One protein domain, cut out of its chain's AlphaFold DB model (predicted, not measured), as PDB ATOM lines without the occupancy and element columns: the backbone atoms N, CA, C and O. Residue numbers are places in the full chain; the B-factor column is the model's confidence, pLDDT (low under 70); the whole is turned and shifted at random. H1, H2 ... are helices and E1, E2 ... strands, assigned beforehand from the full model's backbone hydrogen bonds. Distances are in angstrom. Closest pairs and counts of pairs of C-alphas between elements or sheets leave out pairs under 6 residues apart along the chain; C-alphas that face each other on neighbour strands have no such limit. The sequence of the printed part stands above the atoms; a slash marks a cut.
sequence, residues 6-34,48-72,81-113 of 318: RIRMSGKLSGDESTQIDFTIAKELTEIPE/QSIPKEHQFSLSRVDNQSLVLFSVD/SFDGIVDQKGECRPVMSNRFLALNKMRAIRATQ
ATOM      1  N   ARG A   6     -52.746 -22.822 -10.291       91.38
ATOM      2  CA  ARG A   6     -54.142 -22.380 -10.215       91.38
ATOM      3  C   ARG A   6     -54.277 -21.186  -9.282       91.38
ATOM      4  O   ARG A   6     -53.726 -21.199  -8.184       91.38
ATOM      5  N   ILE A   7     -55.030 -20.179  -9.713       91.62
ATOM      6  CA  ILE A   7     -55.405 -19.024  -8.889       91.62
ATOM      7  C   ILE A   7     -56.811 -19.272  -8.343       91.62
ATOM      8  O   ILE A   7     -57.730 -19.585  -9.098       91.62
ATOM      9  N   ARG A   8     -56.980 -19.132  -7.030       90.06
ATOM     10  CA  ARG A   8     -58.265 -19.191  -6.336       90.06
ATOM     11  C   ARG A   8     -58.578 -17.813  -5.778       90.06
ATOM     12  O   ARG A   8     -57.810 -17.266  -4.995       90.06
ATOM     13  N   MET A   9     -59.731 -17.284  -6.157       88.81
ATOM     14  CA  MET A   9     -60.257 -16.033  -5.626       88.81
ATOM     15  C   MET A   9     -61.424 -16.368  -4.704       88.81
ATOM     16  O   MET A   9     -62.406 -16.966  -5.141       88.81
ATOM     17  N   SER A  10     -61.316 -16.015  -3.427       84.25
ATOM     18  CA  SER A  10     -62.408 -16.135  -2.463       84.25
ATOM     19  C   SER A  10     -62.843 -14.742  -2.023       84.25
ATOM     20  O   SER A  10     -62.085 -14.026  -1.365       84.25
ATOM     21  N   GLY A  11     -64.065 -14.360  -2.391       73.81
ATOM     22  CA  GLY A  11     -64.746 -13.192  -1.837       73.81
ATOM     23  C   GLY A  11     -65.609 -13.603  -0.645       73.81
ATOM     24  O   GLY A  11     -66.312 -14.612  -0.715       73.81
ATOM     25  N   LYS A  12     -65.575 -12.844   0.455       62.19
ATOM     26  CA  LYS A  12     -66.566 -12.998   1.529       62.19
ATOM     27  C   LYS A  12     -67.873 -12.329   1.098       62.19
ATOM     28  O   LYS A  12     -67.882 -11.162   0.725       62.19
ATOM     29  N   LEU A  13     -68.982 -13.063   1.176       53.22
ATOM     30  CA  LEU A  13     -70.331 -12.625   0.777       53.22
ATOM     31  C   LEU A  13     -71.007 -11.647   1.765       53.22
ATOM     32  O   LEU A  13     -72.218 -11.460   1.712       53.22
ATOM     33  N   SER A  14     -70.270 -11.012   2.679       49.62
ATOM     34  CA  SER A  14     -70.871 -10.072   3.628       49.62
ATOM     35  C   SER A  14     -69.849  -9.062   4.139       49.62
ATOM     36  O   SER A  14     -68.912  -9.439   4.837       49.62
ATOM     37  N   GLY A  15     -70.044  -7.795   3.761       53.78
ATOM     38  CA  GLY A  15     -69.633  -6.584   4.490       53.78
ATOM     39  C   GLY A  15     -68.145  -6.259   4.662       53.78
ATOM     40  O   GLY A  15     -67.841  -5.090   4.857       53.78
ATOM     41  N   ASP A  16     -67.235  -7.227   4.575       51.34
ATOM     42  CA  ASP A  16     -65.803  -7.026   4.819       51.34
ATOM     43  C   ASP A  16     -64.999  -7.145   3.516       51.34
ATOM     44  O   ASP A  16     -64.923  -8.217   2.906       51.34
ATOM     45  N   GLU A  17     -64.363  -6.042   3.113       59.91
ATOM     46  CA  GLU A  17     -63.627  -5.812   1.853       59.91
ATOM     47  C   GLU A  17     -62.343  -6.652   1.659       59.91
ATOM     48  O   GLU A  17     -61.425  -6.256   0.944       59.91
ATOM     49  N   SER A  18     -62.221  -7.831   2.266       66.06
ATOM     50  CA  SER A  18     -61.033  -8.675   2.080       66.06
ATOM     51  C   SER A  18     -61.277  -9.736   1.007       66.06
ATOM     52  O   SER A  18     -61.579 -10.893   1.297       66.06
ATOM     53  N   THR A  19     -61.142  -9.350  -0.267       78.50
ATOM     54  CA  THR A  19     -60.940 -10.344  -1.337       78.50
ATOM     55  C   THR A  19     -59.594 -11.019  -1.111       78.50
ATOM     56  O   THR A  19     -58.550 -10.374  -1.180       78.50
ATOM     57  N   GLN A  20     -59.613 -12.320  -0.829       84.75
ATOM     58  CA  GLN A  20     -58.398 -13.114  -0.696       84.75
ATOM     59  C   GLN A  20     -58.123 -13.832  -2.017       84.75
ATOM     60  O   GLN A  20     -58.988 -14.530  -2.551       84.75
ATOM     61  N   ILE A  21     -56.914 -13.645  -2.541       89.50
ATOM     62  CA  ILE A  21     -56.441 -14.311  -3.751       89.50
ATOM     63  C   ILE A  21     -55.255 -15.186  -3.371       89.50
ATOM     64  O   ILE A  21     -54.218 -14.686  -2.935       89.50
ATOM     65  N   ASP A  22     -55.408 -16.487  -3.577       90.12
ATOM     66  CA  ASP A  22     -54.362 -17.472  -3.342       90.12
ATOM     67  C   ASP A  22     -53.936 -18.092  -4.673       90.12
ATOM     68  O   ASP A  22     -54.753 -18.361  -5.554       90.12
ATOM     69  N   PHE A  23     -52.649 -18.372  -4.812       91.56
ATOM     70  CA  PHE A  23     -52.077 -19.088  -5.938       91.56
ATOM     71  C   PHE A  23     -51.423 -20.378  -5.460       91.56
ATOM     72  O   PHE A  23     -50.587 -20.380  -4.554       91.56
ATOM     73  N   THR A  24     -51.796 -21.485  -6.093       90.25
ATOM     74  CA  THR A  24     -51.235 -22.806  -5.827       90.25
ATOM     75  C   THR A  24     -50.441 -23.281  -7.039       90.25
ATOM     76  O   THR A  24     -50.996 -23.432  -8.127       90.25
ATOM     77  N   ILE A  25     -49.151 -23.550  -6.845       89.38
ATOM     78  CA  ILE A  25     -48.257 -24.071  -7.890       89.38
ATOM     79  C   ILE A  25     -48.633 -25.522  -8.236       89.38
ATOM     80  O   ILE A  25     -48.997 -26.309  -7.356       89.38
ATOM     81  N   ALA A  26     -48.530 -25.884  -9.519       87.38
ATOM     82  CA  ALA A  26     -48.742 -27.252  -9.990       87.38
ATOM     83  C   ALA A  26     -47.756 -28.243  -9.338       87.38
ATOM     84  O   ALA A  26     -46.578 -27.942  -9.147       87.38
ATOM     85  N   LYS A  27     -48.227 -29.456  -9.009       80.19
ATOM     86  CA  LYS A  27     -47.415 -30.462  -8.294       80.19
ATOM     87  C   LYS A  27     -46.137 -30.834  -9.057       80.19
ATOM     88  O   LYS A  27     -45.081 -30.902  -8.437       80.19
ATOM     89  N   GLU A  28     -46.233 -30.952 -10.379       80.25
ATOM     90  CA  GLU A  28     -45.127 -31.280 -11.292       80.25
ATOM     91  C   GLU A  28     -43.956 -30.290 -11.208       80.25
ATOM     92  O   GLU A  28     -42.807 -30.679 -11.366       80.25
ATOM     93  N   LEU A  29     -44.226 -29.016 -10.907       77.94
ATOM     94  CA  LEU A  29     -43.191 -27.983 -10.766       77.94
ATOM     95  C   LEU A  29     -42.608 -27.906  -9.348       77.94
ATOM     96  O   LEU A  29     -41.621 -27.209  -9.118       77.94
ATOM     97  N   THR A  30     -43.224 -28.587  -8.380       72.44
ATOM     98  CA  THR A  30     -42.742 -28.626  -6.988       72.44
ATOM     99  C   THR A  30     -41.840 -29.818  -6.685       72.44
ATOM    100  O   THR A  30     -41.198 -29.844  -5.629       72.44
ATOM    101  N   GLU A  31     -41.787 -30.779  -7.604       68.75
ATOM    102  CA  GLU A  31     -40.917 -31.950  -7.584       68.75
ATOM    103  C   GLU A  31     -39.732 -31.655  -8.511       68.75
ATOM    104  O   GLU A  31     -39.821 -31.776  -9.728       68.75
ATOM    105  N   ILE A  32     -38.630 -31.162  -7.941       61.34
ATOM    106  CA  ILE A  32     -37.397 -30.929  -8.702       61.34
ATOM    107  C   ILE A  32     -36.805 -32.310  -9.038       61.34
ATOM    108  O   ILE A  32     -36.691 -33.125  -8.119       61.34
ATOM    109  N   PRO A  33     -36.420 -32.600 -10.297       54.56
ATOM    110  CA  PRO A  33     -35.706 -33.828 -10.628       54.56
ATOM    111  C   PRO A  33     -34.408 -33.888  -9.817       54.56
ATOM    112  O   PRO A  33     -33.546 -33.025  -9.953       54.56
ATOM    113  N   GLU A  34     -34.295 -34.869  -8.927       51.03
ATOM    114  CA  GLU A  34     -33.086 -35.079  -8.133       51.03
ATOM    115  C   GLU A  34     -31.977 -35.648  -9.027       51.03
ATOM    116  O   GLU A  34     -32.049 -36.807  -9.451       51.03
ATOM    117  N   GLN A  48     -36.794 -30.742   0.747       54.88
ATOM    118  CA  GLN A  48     -36.373 -29.703  -0.211       54.88
ATOM    119  C   GLN A  48     -37.423 -29.317  -1.273       54.88
ATOM    120  O   GLN A  48     -37.090 -28.798  -2.335       54.88
ATOM    121  N   SER A  49     -38.710 -29.554  -1.045       65.12
ATOM    122  CA  SER A  49     -39.714 -29.233  -2.060       65.12
ATOM    123  C   SER A  49     -40.104 -27.734  -1.979       65.12
ATOM    124  O   SER A  49     -39.999 -27.082  -0.936       65.12
ATOM    125  N   ILE A  50     -40.540 -27.124  -3.084       74.81
ATOM    126  CA  ILE A  50     -40.848 -25.676  -3.171       74.81
ATOM    127  C   ILE A  50     -42.195 -25.367  -2.482       74.81
ATOM    128  O   ILE A  50     -43.126 -26.160  -2.644       74.81
ATOM    129  N   PRO A  51     -42.357 -24.282  -1.693       78.50
ATOM    130  CA  PRO A  51     -43.656 -23.914  -1.115       78.50
ATOM    131  C   PRO A  51     -44.767 -23.872  -2.173       78.50
ATOM    132  O   PRO A  51     -44.607 -23.245  -3.215       78.50
ATOM    133  N   LYS A  52     -45.884 -24.567  -1.920       82.38
ATOM    134  CA  LYS A  52     -46.967 -24.732  -2.907       82.38
ATOM    135  C   LYS A  52     -47.903 -23.530  -2.965       82.38
ATOM    136  O   LYS A  52     -48.434 -23.225  -4.027       82.38
ATOM    137  N   GLU A  53     -48.097 -22.864  -1.835       85.06
ATOM    138  CA  GLU A  53     -49.114 -21.833  -1.650       85.06
ATOM    139  C   GLU A  53     -48.484 -20.445  -1.556       85.06
ATOM    140  O   GLU A  53     -47.510 -20.223  -0.828       85.06
ATOM    141  N   HIS A  54     -49.063 -19.513  -2.302       89.75
ATOM    142  CA  HIS A  54     -48.703 -18.106  -2.335       89.75
ATOM    143  C   HIS A  54     -49.977 -17.275  -2.203       89.75
ATOM    144  O   HIS A  54     -51.031 -17.670  -2.689       89.75
ATOM    145  N   GLN A  55     -49.878 -16.119  -1.564       90.75
ATOM    146  CA  GLN A  55     -50.980 -15.192  -1.357       90.75
ATOM    147  C   GLN A  55     -50.706 -13.904  -2.128       90.75
ATOM    148  O   GLN A  55     -49.598 -13.374  -2.093       90.75
ATOM    149  N   PHE A  56     -51.713 -13.372  -2.809       91.06
ATOM    150  CA  PHE A  56     -51.621 -12.084  -3.482       91.06
ATOM    151  C   PHE A  56     -52.114 -10.966  -2.566       91.06
ATOM    152  O   PHE A  56     -53.227 -11.008  -2.046       91.06
ATOM    153  N   SER A  57     -51.280  -9.941  -2.398       89.06
ATOM    154  CA  SER A  57     -51.664  -8.666  -1.796       89.06
ATOM    155  C   SER A  57     -52.039  -7.708  -2.919       89.06
ATOM    156  O   SER A  57     -51.165  -7.260  -3.662       89.06
ATOM    157  N   LEU A  58     -53.330  -7.417  -3.064       87.81
ATOM    158  CA  LEU A  58     -53.816  -6.448  -4.041       87.81
ATOM    159  C   LEU A  58     -53.589  -5.015  -3.555       87.81
ATOM    160  O   LEU A  58     -53.632  -4.716  -2.363       87.81
ATOM    161  N   SER A  59     -53.332  -4.114  -4.490       87.69
ATOM    162  CA  SER A  59     -53.211  -2.679  -4.266       87.69
ATOM    163  C   SER A  59     -53.811  -1.948  -5.459       87.69
ATOM    164  O   SER A  59     -53.576  -2.324  -6.612       87.69
ATOM    165  N   ARG A  60     -54.591  -0.902  -5.186       84.19
ATOM    166  CA  ARG A  60     -55.110  -0.013  -6.229       84.19
ATOM    167  C   ARG A  60     -53.999   0.878  -6.770       84.19
ATOM    168  O   ARG A  60     -53.095   1.263  -6.028       84.19
ATOM    169  N   VAL A  61     -54.062   1.188  -8.062       82.88
ATOM    170  CA  VAL A  61     -53.055   2.004  -8.760       82.88
ATOM    171  C   VAL A  61     -53.607   3.400  -9.056       82.88
ATOM    172  O   VAL A  61     -53.421   3.952 -10.132       82.88
ATOM    173  N   ASP A  62     -54.280   4.000  -8.078       82.62
ATOM    174  CA  ASP A  62     -55.000   5.269  -8.278       82.62
ATOM    175  C   ASP A  62     -54.047   6.455  -8.525       82.62
ATOM    176  O   ASP A  62     -54.418   7.462  -9.123       82.62
ATOM    177  N   ASN A  63     -52.786   6.323  -8.101       86.00
ATOM    178  CA  ASN A  63     -51.785   7.389  -8.171       86.00
ATOM    179  C   ASN A  63     -50.955   7.382  -9.468       86.00
ATOM    180  O   ASN A  63     -50.183   8.315  -9.691       86.00
ATOM    181  N   GLN A  64     -51.038   6.330 -10.291       86.81
ATOM    182  CA  GLN A  64     -50.252   6.192 -11.523       86.81
ATOM    183  C   GLN A  64     -51.051   5.453 -12.602       86.81
ATOM    184  O   GLN A  64     -51.400   4.291 -12.434       86.81
ATOM    185  N   SER A  65     -51.280   6.092 -13.751       88.81
ATOM    186  CA  SER A  65     -51.920   5.439 -14.898       88.81
ATOM    187  C   SER A  65     -50.927   4.522 -15.611       88.81
ATOM    188  O   SER A  65     -50.061   4.983 -16.354       88.81
ATOM    189  N   LEU A  66     -51.042   3.218 -15.370       92.00
ATOM    190  CA  LEU A  66     -50.228   2.196 -16.020       92.00
ATOM    191  C   LEU A  66     -50.973   1.608 -17.225       92.00
ATOM    192  O   LEU A  66     -52.151   1.267 -17.140       92.00
ATOM    193  N   VAL A  67     -50.267   1.474 -18.344       93.38
ATOM    194  CA  VAL A  67     -50.800   1.012 -19.632       93.38
ATOM    195  C   VAL A  67     -49.890  -0.073 -20.196       93.38
ATOM    196  O   VAL A  67     -48.672  -0.013 -20.021       93.38
ATOM    197  N   LEU A  68     -50.480  -1.054 -20.874       94.44
ATOM    198  CA  LEU A  68     -49.789  -2.182 -21.476       94.44
ATOM    199  C   LEU A  68     -49.751  -2.038 -23.004       94.44
ATOM    200  O   LEU A  68     -50.787  -1.864 -23.649       94.44
ATOM    201  N   PHE A  69     -48.549  -2.131 -23.570       94.12
ATOM    202  CA  PHE A  69     -48.325  -2.214 -25.009       94.12
ATOM    203  C   PHE A  69     -47.620  -3.533 -25.325       94.12
ATOM    204  O   PHE A  69     -46.631  -3.870 -24.671       94.12
ATOM    205  N   SER A  70     -48.104  -4.252 -26.332       91.94
ATOM    206  CA  SER A  70     -47.417  -5.403 -26.908       91.94
ATOM    207  C   SER A  70     -46.612  -4.968 -28.126       91.94
ATOM    208  O   SER A  70     -47.034  -4.113 -28.905       91.94
ATOM    209  N   VAL A  71     -45.429  -5.553 -28.281       91.38
ATOM    210  CA  VAL A  71     -44.583  -5.367 -29.460       91.38
ATOM    211  C   VAL A  71     -44.402  -6.730 -30.101       91.38
ATOM    212  O   VAL A  71     -43.920  -7.655 -29.446       91.38
ATOM    213  N   ASP A  72     -44.809  -6.855 -31.359       87.00
ATOM    214  CA  ASP A  72     -44.557  -8.056 -32.150       87.00
ATOM    215  C   ASP A  72     -43.251  -7.874 -32.931       87.00
ATOM    216  O   ASP A  72     -43.169  -7.056 -33.850       87.00
ATOM    217  N   SER A  81     -48.939  -2.682 -30.482       92.38
ATOM    218  CA  SER A  81     -50.369  -2.730 -30.161       92.38
ATOM    219  C   SER A  81     -50.622  -2.305 -28.720       92.38
ATOM    220  O   SER A  81     -49.799  -2.509 -27.833       92.38
ATOM    221  N   PHE A  82     -51.769  -1.673 -28.486       94.12
ATOM    222  CA  PHE A  82     -52.244  -1.325 -27.150       94.12
ATOM    223  C   PHE A  82     -53.098  -2.477 -26.610       94.12
ATOM    224  O   PHE A  82     -54.126  -2.798 -27.205       94.12
ATOM    225  N   ASP A  83     -52.685  -3.071 -25.489       93.12
ATOM    226  CA  ASP A  83     -53.345  -4.247 -24.905       93.12
ATOM    227  C   ASP A  83     -54.367  -3.863 -23.828       93.12
ATOM    228  O   ASP A  83     -55.365  -4.559 -23.639       93.12
ATOM    229  N   GLY A  84     -54.144  -2.753 -23.113       93.88
ATOM    230  CA  GLY A  84     -55.080  -2.280 -22.095       93.88
ATOM    231  C   GLY A  84     -54.470  -1.393 -21.014       93.88
ATOM    232  O   GLY A  84     -53.298  -1.024 -21.050       93.88
ATOM    233  N   ILE A  85     -55.300  -1.053 -20.028       92.06
ATOM    234  CA  ILE A  85     -54.946  -0.239 -18.857       92.06
ATOM    235  C   ILE A  85     -54.920  -1.154 -17.630       92.06
ATOM    236  O   ILE A  85     -55.755  -2.049 -17.499       92.06
ATOM    237  N   VAL A  86     -53.961  -0.946 -16.729       91.25
ATOM    238  CA  VAL A  86     -53.839  -1.724 -15.491       91.25
ATOM    239  C   VAL A  86     -54.755  -1.130 -14.422       91.25
ATOM    240  O   VAL A  86     -54.534  -0.011 -13.972       91.25
ATOM    241  N   ASP A  87     -55.752  -1.902 -13.991       87.38
ATOM    242  CA  ASP A  87     -56.697  -1.501 -12.937       87.38
ATOM    243  C   ASP A  87     -56.163  -1.802 -11.522       87.38
ATOM    244  O   ASP A  87     -56.233  -0.979 -10.610       87.38
ATOM    245  N   GLN A  88     -55.565  -2.983 -11.327       87.50
ATOM    246  CA  GLN A  88     -55.065  -3.431 -10.025       87.50
ATOM    247  C   GLN A  88     -53.651  -3.990 -10.119       87.50
ATOM    248  O   GLN A  88     -53.299  -4.714 -11.051       87.50
ATOM    249  N   LYS A  89     -52.848  -3.703  -9.092       89.81
ATOM    250  CA  LYS A  89     -51.529  -4.299  -8.893       89.81
ATOM    251  C   LYS A  89     -51.633  -5.405  -7.847       89.81
ATOM    252  O   LYS A  89     -52.121  -5.173  -6.747       89.81
ATOM    253  N   GLY A  90     -51.132  -6.595  -8.163       89.75
ATOM    254  CA  GLY A  90     -51.020  -7.703  -7.213       89.75
ATOM    255  C   GLY A  90     -49.565  -8.028  -6.892       89.75
ATOM    256  O   GLY A  90     -48.782  -8.307  -7.795       89.75
ATOM    257  N   GLU A  91     -49.198  -8.029  -5.613       92.00
ATOM    258  CA  GLU A  91     -47.901  -8.529  -5.146       92.00
ATOM    259  C   GLU A  91     -48.040  -9.975  -4.661       92.00
ATOM    260  O   GLU A  91     -48.716 -10.238  -3.665       92.00
ATOM    261  N   CYS A  92     -47.388 -10.917  -5.346       90.75
ATOM    262  CA  CYS A  92     -47.345 -12.319  -4.934       90.75
ATOM    263  C   CYS A  92     -46.384 -12.488  -3.751       90.75
ATOM    264  O   CYS A  92     -45.173 -12.281  -3.880       90.75
ATOM    265  N   ARG A  93     -46.923 -12.862  -2.592       88.62
ATOM    266  CA  ARG A  93     -46.175 -13.108  -1.361       88.62
ATOM    267  C   ARG A  93     -46.235 -14.592  -0.998       88.62
ATOM    268  O   ARG A  93     -47.297 -15.207  -1.057       88.62
ATOM    269  N   PRO A  94     -45.111 -15.201  -0.608       87.00
ATOM    270  CA  PRO A  94     -45.111 -16.573  -0.129       87.00
ATOM    271  C   PRO A  94     -45.789 -16.658   1.240       87.00
ATOM    272  O   PRO A  94     -45.655 -15.758   2.071       87.00
ATOM    273  N   VAL A  95     -46.469 -17.771   1.503       85.81
ATOM    274  CA  VAL A  95     -46.999 -18.052   2.840       85.81
ATOM    275  C   VAL A  95     -45.838 -18.410   3.776       85.81
ATOM    276  O   VAL A  95     -44.998 -19.259   3.453       85.81
ATOM    277  N   MET A  96     -45.793 -17.767   4.948       81.00
ATOM    278  CA  MET A  96     -44.753 -17.949   5.970       81.00
ATOM    279  C   MET A  96     -44.846 -19.334   6.622       81.00
ATOM    280  O   MET A  96     -45.375 -19.509   7.714       81.00
ATOM    281  N   SER A  97     -44.319 -20.333   5.925       82.12
ATOM    282  CA  SER A  97     -44.211 -21.721   6.374       82.12
ATOM    283  C   SER A  97     -42.772 -22.045   6.766       82.12
ATOM    284  O   SER A  97     -41.832 -21.515   6.173       82.12
ATOM    285  N   ASN A  98     -42.567 -22.981   7.700       82.81
ATOM    286  CA  ASN A  98     -41.222 -23.446   8.088       82.81
ATOM    287  C   ASN A  98     -40.351 -23.825   6.876       82.81
ATOM    288  O   ASN A  98     -39.150 -23.567   6.849       82.81
ATOM    289  N   ARG A  99     -40.986 -24.363   5.835       79.00
ATOM    290  CA  ARG A  99     -40.379 -24.717   4.553       79.00
ATOM    291  C   ARG A  99     -39.871 -23.510   3.762       79.00
ATOM    292  O   ARG A  99     -38.748 -23.535   3.268       79.00
ATOM    293  N   PHE A 100     -40.656 -22.437   3.677       84.06
ATOM    294  CA  PHE A 100     -40.213 -21.181   3.067       84.06
ATOM    295  C   PHE A 100     -39.023 -20.572   3.822       84.06
ATOM    296  O   PHE A 100     -38.047 -20.151   3.199       84.06
ATOM    297  N   LEU A 101     -39.060 -20.587   5.160       86.56
ATOM    298  CA  LEU A 101     -37.950 -20.099   5.985       86.56
ATOM    299  C   LEU A 101     -36.670 -20.919   5.753       86.56
ATOM    300  O   LEU A 101     -35.594 -20.338   5.605       86.56
ATOM    301  N   ALA A 102     -36.780 -22.248   5.670       85.12
ATOM    302  CA  ALA A 102     -35.651 -23.128   5.370       85.12
ATOM    303  C   ALA A 102     -35.041 -22.829   3.989       85.12
ATOM    304  O   ALA A 102     -33.822 -22.686   3.863       85.12
ATOM    305  N   LEU A 103     -35.884 -22.642   2.971       84.75
ATOM    306  CA  LEU A 103     -35.458 -22.309   1.612       84.75
ATOM    307  C   LEU A 103     -34.754 -20.943   1.564       84.75
ATOM    308  O   LEU A 103     -33.672 -20.822   0.985       84.75
ATOM    309  N   ASN A 104     -35.302 -19.923   2.227       87.25
ATOM    310  CA  ASN A 104     -34.663 -18.608   2.322       87.25
ATOM    311  C   ASN A 104     -33.328 -18.656   3.062       87.25
ATOM    312  O   ASN A 104     -32.368 -18.028   2.617       87.25
ATOM    313  N   LYS A 105     -33.236 -19.429   4.151       86.94
ATOM    314  CA  LYS A 105     -31.972 -19.651   4.864       86.94
ATOM    315  C   LYS A 105     -30.930 -20.273   3.933       86.94
ATOM    316  O   LYS A 105     -29.801 -19.794   3.881       86.94
ATOM    317  N   MET A 106     -31.311 -21.285   3.153       83.88
ATOM    318  CA  MET A 106     -30.420 -21.916   2.177       83.88
ATOM    319  C   MET A 106     -29.981 -20.936   1.079       83.88
ATOM    320  O   MET A 106     -28.792 -20.862   0.770       83.88
ATOM    321  N   ARG A 107     -30.906 -20.148   0.515       87.00
ATOM    322  CA  ARG A 107     -30.586 -19.114  -0.485       87.00
ATOM    323  C   ARG A 107     -29.622 -18.067   0.072       87.00
ATOM    324  O   ARG A 107     -28.655 -17.733  -0.604       87.00
ATOM    325  N   ALA A 108     -29.837 -17.604   1.303       89.12
ATOM    326  CA  ALA A 108     -28.953 -16.651   1.970       89.12
ATOM    327  C   ALA A 108     -27.550 -17.235   2.199       89.12
ATOM    328  O   ALA A 108     -26.553 -16.571   1.927       89.12
ATOM    329  N   ILE A 109     -27.453 -18.496   2.632       85.06
ATOM    330  CA  ILE A 109     -26.165 -19.185   2.781       85.06
ATOM    331  C   ILE A 109     -25.465 -19.300   1.421       85.06
ATOM    332  O   ILE A 109     -24.297 -18.956   1.312       85.06
ATOM    333  N   ARG A 110     -26.169 -19.718   0.364       82.81
ATOM    334  CA  ARG A 110     -25.580 -19.847  -0.978       82.81
ATOM    335  C   ARG A 110     -25.123 -18.498  -1.541       82.81
ATOM    336  O   ARG A 110     -24.060 -18.430  -2.141       82.81
ATOM    337  N   ALA A 111     -25.889 -17.432  -1.322       84.81
ATOM    338  CA  ALA A 111     -25.529 -16.086  -1.766       84.81
ATOM    339  C   ALA A 111     -24.349 -15.490  -0.976       84.81
ATOM    340  O   ALA A 111     -23.576 -14.709  -1.521       84.81
ATOM    341  N   THR A 112     -24.206 -15.850   0.303       81.50
ATOM    342  CA  THR A 112     -23.084 -15.409   1.151       81.50
ATOM    343  C   THR A 112     -21.839 -16.278   0.987       81.50
ATOM    344  O   THR A 112     -20.752 -15.869   1.400       81.50
ATOM    345  N   GLN A 113     -21.961 -17.458   0.371       77.50
ATOM    346  CA  GLN A 113     -20.811 -18.285   0.045       77.50
ATOM    347  C   GLN A 113     -19.952 -17.593  -1.024       77.50
ATOM    348  O   GLN A 113     -20.449 -17.192  -2.075       77.50
TER     349      GLN A 113
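Overview. This is residues 6 to 34, 48 to 72 and 81 to 113 of the 318 residues of the protein "General transcription factor IIF subunit 2" of Medioppia subpectinata (UniProt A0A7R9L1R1). A strongly twisted sheet of four strands, E1, E2, E3 and E6, makes a wall with no helix on it; at one end of its strands E3 and E6, a two-stranded arm, E4 and E5, turns away at a wide angle, and at the opposite end helix H2 reaches out, its residues 104 to 112 standing free. The short helix H1 follows E2 at the same end of the wall as H2, and the model has no closed core. The printed part has 87 residues, with two named helices and six named strands in the order E1 E2 H1 E3 E4 E5 E6 H2, a mixed class of helices and strands. Both sheets are antiparallel, the larger in the order E1 - E2 - E3 - E6. The whole is only just loose, close to extended, with a radius of gyration of the C-alphas of 17.6 A and spans of 44 by 42 by 27 A.

Along the chain. In the larger sheet, E1 is residues 6 to 10, beginning at C-alpha 6 at (-54.142, -22.380, -10.215), E2 is residues 20 to 25, E3 is residues 53 to 60, 23.1 A long, and E6 is residues 88 to 94, 19.2 A long. E4 is residues 67 to 72 and E5 is residues 81 to 85. H1 is residues 27 to 30. H2 is residues 98 to 112, 21.0 A long, ending at C-alpha 112 at (-23.084, -15.409, 1.151).

Arrangement. E1 and E6 are the edge strands of the larger sheet. E1 and E2 form a hairpin, with N 8 and O 22 at 2.8 A. E2 and E3 are antiparallel at 139 degrees, with N 54 and O 23 at 2.9 A. E3 and E6 are antiparallel at 152 degrees, with N 57 and O 91 at 2.9 A. E5 runs on into E6 across a break of 2 residues, at 80 degrees. E4 and E5 are antiparallel at 158 degrees, with N 68 and O 84 at 2.8 A. The closest C-alphas of E6 and H2 are those of Pro 94 and Phe 100, 7.4 A apart. H1 and H2 are apart. In H2 every O i to N i+4 pair is within hydrogen-bond range; H1 is too short for such a pair.

Size, cuts and confidence. The C-alphas of Ser 14 and Gln 113, the two farthest apart, are 50.9 A apart. Residues 35 to 47 and 73 to 80 are not printed, and the C-alpha gaps across these cuts are 10.1 A and 8.1 A. Of the links that are printed whole, none is long. The mean pLDDT of the printed part is 82.3; residues 12 to 18, 31 to 34 and 48 to 49 are under 70.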